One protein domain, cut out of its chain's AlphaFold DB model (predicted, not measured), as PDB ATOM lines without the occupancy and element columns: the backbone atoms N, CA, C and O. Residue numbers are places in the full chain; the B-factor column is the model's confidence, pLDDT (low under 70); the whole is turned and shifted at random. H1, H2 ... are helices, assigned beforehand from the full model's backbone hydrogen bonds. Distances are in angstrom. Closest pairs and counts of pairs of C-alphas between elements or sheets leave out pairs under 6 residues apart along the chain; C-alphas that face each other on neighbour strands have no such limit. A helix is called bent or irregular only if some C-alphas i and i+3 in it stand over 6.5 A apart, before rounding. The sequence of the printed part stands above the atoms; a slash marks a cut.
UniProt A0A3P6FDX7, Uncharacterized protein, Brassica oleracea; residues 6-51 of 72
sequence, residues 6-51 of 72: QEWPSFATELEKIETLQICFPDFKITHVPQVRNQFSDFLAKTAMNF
ATOM      1  N   GLN A   6     -31.681  32.420 -31.842       67.81
ATOM      2  CA  GLN A   6     -32.343  33.363 -30.927       67.81
ATOM      3  C   GLN A   6     -31.482  34.593 -30.594       67.81
ATOM      4  O   GLN A   6     -32.017  35.616 -30.173       67.81
ATOM      5  N   GLU A   7     -30.167  34.532 -30.826       70.62
ATOM      6  CA  GLU A   7     -29.271  35.682 -30.667       70.62
ATOM      7  C   GLU A   7     -29.444  36.720 -31.795       70.62
ATOM      8  O   GLU A   7     -28.978  37.851 -31.670       70.62
ATOM      9  N   TRP A   8     -30.114  36.356 -32.900       74.31
ATOM     10  CA  TRP A   8     -30.304  37.202 -34.085       74.31
ATOM     11  C   TRP A   8     -31.781  37.257 -34.512       74.31
ATOM     12  O   TRP A   8     -32.135  36.811 -35.608       74.31
ATOM     13  N   PRO A   9     -32.667  37.847 -33.686       77.75
ATOM     14  CA  PRO A   9     -34.111  37.838 -33.931       77.75
ATOM     15  C   PRO A   9     -34.507  38.480 -35.269       77.75
ATOM     16  O   PRO A   9     -35.480  38.054 -35.886       77.75
ATOM     17  N   SER A  10     -33.730  39.447 -35.773       84.25
ATOM     18  CA  SER A  10     -33.971  40.087 -37.075       84.25
ATOM     19  C   SER A  10     -33.837  39.150 -38.281       84.25
ATOM     20  O   SER A  10     -34.315  39.511 -39.349       84.25
ATOM     21  N   PHE A  11     -33.194  37.987 -38.125       80.62
ATOM     22  CA  PHE A  11     -32.953  37.013 -39.200       80.62
ATOM     23  C   PHE A  11     -33.551  35.630 -38.911       80.62
ATOM     24  O   PHE A  11     -33.255  34.660 -39.612       80.62
ATOM     25  N   ALA A  12     -34.363  35.502 -37.858       84.31
ATOM     26  CA  ALA A  12     -34.881  34.209 -37.418       84.31
ATOM     27  C   ALA A  12     -35.679  33.490 -38.524       84.31
ATOM     28  O   ALA A  12     -35.528  32.284 -38.709       84.31
ATOM     29  N   THR A  13     -36.462  34.236 -39.313       83.88
ATOM     30  CA  THR A  13     -37.273  33.678 -40.413       83.88
ATOM     31  C   THR A  13     -36.402  33.166 -41.565       83.88
ATOM     32  O   THR A  13     -36.692  32.145 -42.185       83.88
ATOM     33  N   GLU A  14     -35.328  33.877 -41.892       85.88
ATOM     34  CA  GLU A  14     -34.373  33.506 -42.931       85.88
ATOM     35  C   GLU A  14     -33.595  32.249 -42.534       85.88
ATOM     36  O   GLU A  14     -33.385  31.372 -43.374       85.88
ATOM     37  N   LEU A  15     -33.205  32.139 -41.259       87.62
ATOM     38  CA  LEU A  15     -32.526  30.961 -40.722       87.62
ATOM     39  C   LEU A  15     -33.424  29.721 -40.768       87.62
ATOM     40  O   LEU A  15     -32.996  28.699 -41.301       87.62
ATOM     41  N   GLU A  16     -34.678  29.829 -40.324       88.19
ATOM     42  CA  GLU A  16     -35.657  28.732 -40.385       88.19
ATOM     43  C   GLU A  16     -35.861  28.224 -41.826       88.19
ATOM     44  O   GLU A  16     -35.909  27.018 -42.086       88.19
ATOM     45  N   LYS A  17     -35.916  29.136 -42.808       87.25
ATOM     46  CA  LYS A  17     -35.996  28.765 -44.230       87.25
ATOM     47  C   LYS A  17     -34.764  27.989 -44.691       87.25
ATOM     48  O   LYS A  17     -34.905  27.009 -45.419       87.25
ATOM     49  N   ILE A  18     -33.563  28.404 -44.289       89.25
ATOM     50  CA  ILE A  18     -32.320  27.700 -44.638       89.25
ATOM     51  C   ILE A  18     -32.292  26.300 -44.009       89.25
ATOM     52  O   ILE A  18     -31.902  25.348 -44.681       89.25
ATOM     53  N   GLU A  19     -32.726  26.160 -42.756       89.06
ATOM     54  CA  GLU A  19     -32.844  24.864 -42.071       89.06
ATOM     55  C   GLU A  19     -33.849  23.946 -42.773       89.06
ATOM     56  O   GLU A  19     -33.563  22.777 -43.024       89.06
ATOM     57  N   THR A  20     -34.990  24.495 -43.187       90.62
ATOM     58  CA  THR A  20     -35.989  23.757 -43.970       90.62
ATOM     59  C   THR A  20     -35.389  23.243 -45.279       90.62
ATOM     60  O   THR A  20     -35.543  22.070 -45.616       90.62
ATOM     61  N   LEU A  21     -34.648  24.087 -46.006       89.69
ATOM     62  CA  LEU A  21     -33.969  23.678 -47.238       89.69
ATOM     63  C   LEU A  21     -32.940  22.568 -46.976       89.69
ATOM     64  O   LEU A  21     -32.869  21.618 -47.749       89.69
ATOM     65  N   GLN A  22     -32.190  22.634 -45.876       90.88
ATOM     66  CA  GLN A  22     -31.256  21.563 -45.505       90.88
ATOM     67  C   GLN A  22     -31.944  20.215 -45.289       90.88
ATOM     68  O   GLN A  22     -31.376  19.187 -45.640       90.88
ATOM     69  N   ILE A  23     -33.161  20.206 -44.744       91.69
ATOM     70  CA  ILE A  23     -33.943  18.976 -44.563       91.69
ATOM     71  C   ILE A  23     -34.464  18.459 -45.912       91.69
ATOM     72  O   ILE A  23     -34.498  17.251 -46.144       91.69
ATOM     73  N   CYS A  24     -34.877  19.357 -46.811       93.12
ATOM     74  CA  CYS A  24     -35.460  18.985 -48.101       93.12
ATOM     75  C   CYS A  24     -34.435  18.491 -49.133       93.12
ATOM     76  O   CYS A  24     -34.808  17.734 -50.031       93.12
ATOM     77  N   PHE A  25     -33.174  18.923 -49.045       92.44
ATOM     78  CA  PHE A  25     -32.139  18.601 -50.028       92.44
ATOM     79  C   PHE A  25     -31.064  17.680 -49.427       92.44
ATOM     80  O   PHE A  25     -30.361  18.095 -48.509       92.44
ATOM     81  N   PRO A  26     -30.880  16.455 -49.960       89.38
ATOM     82  CA  PRO A  26     -29.947  15.476 -49.390       89.38
ATOM     83  C   PRO A  26     -28.470  15.883 -49.513       89.38
ATOM     84  O   PRO A  26     -27.650  15.438 -48.714       89.38
ATOM     85  N   ASP A  27     -28.129  16.726 -50.491       93.69
ATOM     86  CA  ASP A  27     -26.812  17.354 -50.618       93.69
ATOM     87  C   ASP A  27     -26.980  18.875 -50.578       93.69
ATOM     88  O   ASP A  27     -27.380  19.509 -51.558       93.69
ATOM     89  N   PHE A  28     -26.725  19.452 -49.407       91.62
ATOM     90  CA  PHE A  28     -26.826  20.883 -49.171       91.62
ATOM     91  C   PHE A  28     -25.552  21.393 -48.504       91.62
ATOM     92  O   PHE A  28     -25.193  20.990 -47.395       91.62
ATOM     93  N   LYS A  29     -24.875  22.339 -49.159       91.81
ATOM     94  CA  LYS A  29     -23.643  22.942 -48.652       91.81
ATOM     95  C   LYS A  29     -23.665  24.452 -48.819       91.81
ATOM     96  O   LYS A  29     -23.890  24.970 -49.908       91.81
ATOM     97  N   ILE A  30     -23.339  25.159 -47.742       90.44
ATOM     98  CA  ILE A  30     -23.103  26.602 -47.768       90.44
ATOM     99  C   ILE A  30     -21.600  26.834 -47.909       90.44
ATOM    100  O   ILE A  30     -20.807  26.351 -47.099       90.44
ATOM    101  N   THR A  31     -21.199  27.587 -48.931       93.00
ATOM    102  CA  THR A  31     -19.801  27.971 -49.159       93.00
ATOM    103  C   THR A  31     -19.677  29.474 -49.321       93.00
ATOM    104  O   THR A  31     -20.477  30.092 -50.018       93.00
ATOM    105  N   HIS A  32     -18.634  30.057 -48.737       93.00
ATOM    106  CA  HIS A  32     -18.297  31.453 -48.983       93.00
ATOM    107  C   HIS A  32     -17.683  31.614 -50.384       93.00
ATOM    108  O   HIS A  32     -16.674  30.981 -50.700       93.00
ATOM    109  N   VAL A  33     -18.276  32.482 -51.205       94.12
ATOM    110  CA  VAL A  33     -17.773  32.839 -52.537       94.12
ATOM    111  C   VAL A  33     -17.325  34.303 -52.510       94.12
ATOM    112  O   VAL A  33     -18.138  35.166 -52.178       94.12
ATOM    113  N   PRO A  34     -16.064  34.621 -52.868       95.50
ATOM    114  CA  PRO A  34     -15.609  36.006 -52.948       95.50
ATOM    115  C   PRO A  34     -16.474  36.834 -53.902       95.50
ATOM    116  O   PRO A  34     -16.808  36.367 -54.991       95.50
ATOM    117  N   GLN A  35     -16.762  38.087 -53.546       91.75
ATOM    118  CA  GLN A  35     -17.636  38.980 -54.323       91.75
ATOM    119  C   GLN A  35     -17.216  39.108 -55.796       91.75
ATOM    120  O   GLN A  35     -18.058  39.061 -56.688       91.75
ATOM    121  N   VAL A  36     -15.905  39.161 -56.070       94.00
ATOM    122  CA  VAL A  36     -15.353  39.230 -57.438       94.00
ATOM    123  C   VAL A  36     -15.725  38.028 -58.315       94.00
ATOM    124  O   VAL A  36     -15.665  38.131 -59.536       94.00
ATOM    125  N   ARG A  37     -16.120  36.905 -57.701       95.06
ATOM    126  CA  ARG A  37     -16.578  35.671 -58.359       95.06
ATOM    127  C   ARG A  37     -18.099  35.496 -58.327       95.06
ATOM    128  O   ARG A  37     -18.589  34.517 -58.871       95.06
ATOM    129  N   ASN A  38     -18.840  36.423 -57.718       94.25
ATOM    130  CA  ASN A  38     -20.300  36.380 -57.601       94.25
ATOM    131  C   ASN A  38     -20.966  37.623 -58.225       94.25
ATOM    132  O   ASN A  38     -21.911  38.193 -57.681       94.25
ATOM    133  N   GLN A  39     -20.429  38.069 -59.364       95.19
ATOM    134  CA  GLN A  39     -20.767  39.355 -59.987       95.19
ATOM    135  C   GLN A  39     -22.248  39.473 -60.364       95.19
ATOM    136  O   GLN A  39     -22.821  40.548 -60.231       95.19
ATOM    137  N   PHE A  40     -22.883  38.377 -60.794       94.88
ATOM    138  CA  PHE A  40     -24.304  38.382 -61.151       94.88
ATOM    139  C   PHE A  40     -25.202  38.649 -59.944       94.88
ATOM    140  O   PHE A  40     -26.022  39.564 -59.986       94.88
ATOM    141  N   SER A  41     -25.039  37.897 -58.854       93.44
ATOM    142  CA  SER A  41     -25.823  38.127 -57.636       93.44
ATOM    143  C   SER A  41     -25.540  39.501 -57.030       93.44
ATOM    144  O   SER A  41     -26.472  40.165 -56.587       93.44
ATOM    145  N   ASP A  42     -24.283  39.959 -57.060       93.69
ATOM    146  CA  ASP A  42     -23.904  41.302 -56.608       93.69
ATOM    147  C   ASP A  42     -24.581  42.404 -57.442       93.69
ATOM    148  O   ASP A  42     -25.156  43.343 -56.890       93.69
ATOM    149  N   PHE A  43     -24.588  42.262 -58.771       94.38
ATOM    150  CA  PHE A  43     -25.282  43.176 -59.677       94.38
ATOM    151  C   PHE A  43     -26.790  43.215 -59.408       94.38
ATOM    152  O   PHE A  43     -27.372  44.301 -59.345       94.38
ATOM    153  N   LEU A  44     -27.426  42.057 -59.203       93.00
ATOM    154  CA  LEU A  44     -28.853  41.977 -58.883       93.00
ATOM    155  C   LEU A  44     -29.165  42.649 -57.544       93.00
ATOM    156  O   LEU A  44     -30.086  43.461 -57.475       93.00
ATOM    157  N   ALA A  45     -28.372  42.375 -56.506       90.62
ATOM    158  CA  ALA A  45     -28.546  42.982 -55.190       90.62
ATOM    159  C   ALA A  45     -28.397  44.511 -55.245       90.62
ATOM    160  O   ALA A  45     -29.232  45.234 -54.706       90.62
ATOM    161  N   LYS A  46     -27.382  45.019 -55.956       91.94
ATOM    162  CA  LYS A  46     -27.175  46.464 -56.153       91.94
ATOM    163  C   LYS A  46     -28.293  47.104 -56.967       91.94
ATOM    164  O   LYS A  46     -28.726  48.210 -56.652       91.94
ATOM    165  N   THR A  47     -28.768  46.423 -58.004       91.62
ATOM    166  CA  THR A  47     -29.903  46.890 -58.807       91.62
ATOM    167  C   THR A  47     -31.164  46.996 -57.953       91.62
ATOM    168  O   THR A  47     -31.816  48.036 -57.965       91.62
ATOM    169  N   ALA A  48     -31.466  45.963 -57.164       87.94
ATOM    170  CA  ALA A  48     -32.608  45.948 -56.256       87.94
ATOM    171  C   ALA A  48     -32.495  47.030 -55.170       87.94
ATOM    172  O   ALA A  48     -33.468  47.720 -54.895       87.94
ATOM    173  N   MET A  49     -31.302  47.242 -54.609       87.12
ATOM    174  CA  MET A  49     -31.051  48.290 -53.612       87.12
ATOM    175  C   MET A  49     -31.286  49.702 -54.164       87.12
ATOM    176  O   MET A  49     -31.779  50.574 -53.456       87.12
ATOM    177  N   ASN A  50     -30.962  49.935 -55.437       89.81
ATOM    178  CA  ASN A  50     -31.217  51.212 -56.110       89.81
ATOM    179  C   ASN A  50     -32.660  51.353 -56.617       89.81
ATOM    180  O   ASN A  50     -33.037  52.407 -57.141       89.81
ATOM    181  N   PHE A  51     -33.480  50.310 -56.482       86.69
ATOM    182  CA  PHE A  51     -34.869  50.344 -56.898       86.69
ATOM    183  C   PHE A  51     -35.673  51.196 -55.911       86.69
ATOM    184  O   PHE A  51     -35.952  50.799 -54.787       86.69
TER     185      PHE A  51
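What this domain is: This is residues 6 to 51 of the 72 residues of an uncharacterized protein of Brassica oleracea (UniProt A0A3P6FDX7). The model is a wide, open U: the longer helix H1 is one arm, H2 is the other, and a long link without named elements, residues 25 to 38, makes the base, with the space between the arms empty. The printed part has 46 residues with two named helices, H1 then H2, and no named strand; its class is all helix. It is only just loose, close to extended, with a radius of gyration of the C-alphas of 13.9 A and spans of 31 by 27 by 17 A.

Where its parts are: Find C-alpha 9 at (-34.111, 37.838, -33.931); from there H1, residues 9 to 24, runs 23.6 A to C-alpha 24. H1 is irregular: C-alphas 10 and 13 are 7.9 A apart. H2, residues 39 to 49, runs 15.0 A to C-alpha 49 at (-31.051, 48.290, -53.612).

How they stand to each other: H1 and H2 are apart, with no C-alpha of the one within 8 A of the other. In H2 every O i to N i+4 pair is within hydrogen-bond range; in H1, 10 of 12 are.

The domain as a whole: The two C-alphas farthest apart, those of Pro 26 and Asn 50, are 36.4 A apart. Residues 6 to 17 and 31 to 51 stand free. The printed part has no cut, and residue 6 alone has a pLDDT under 70.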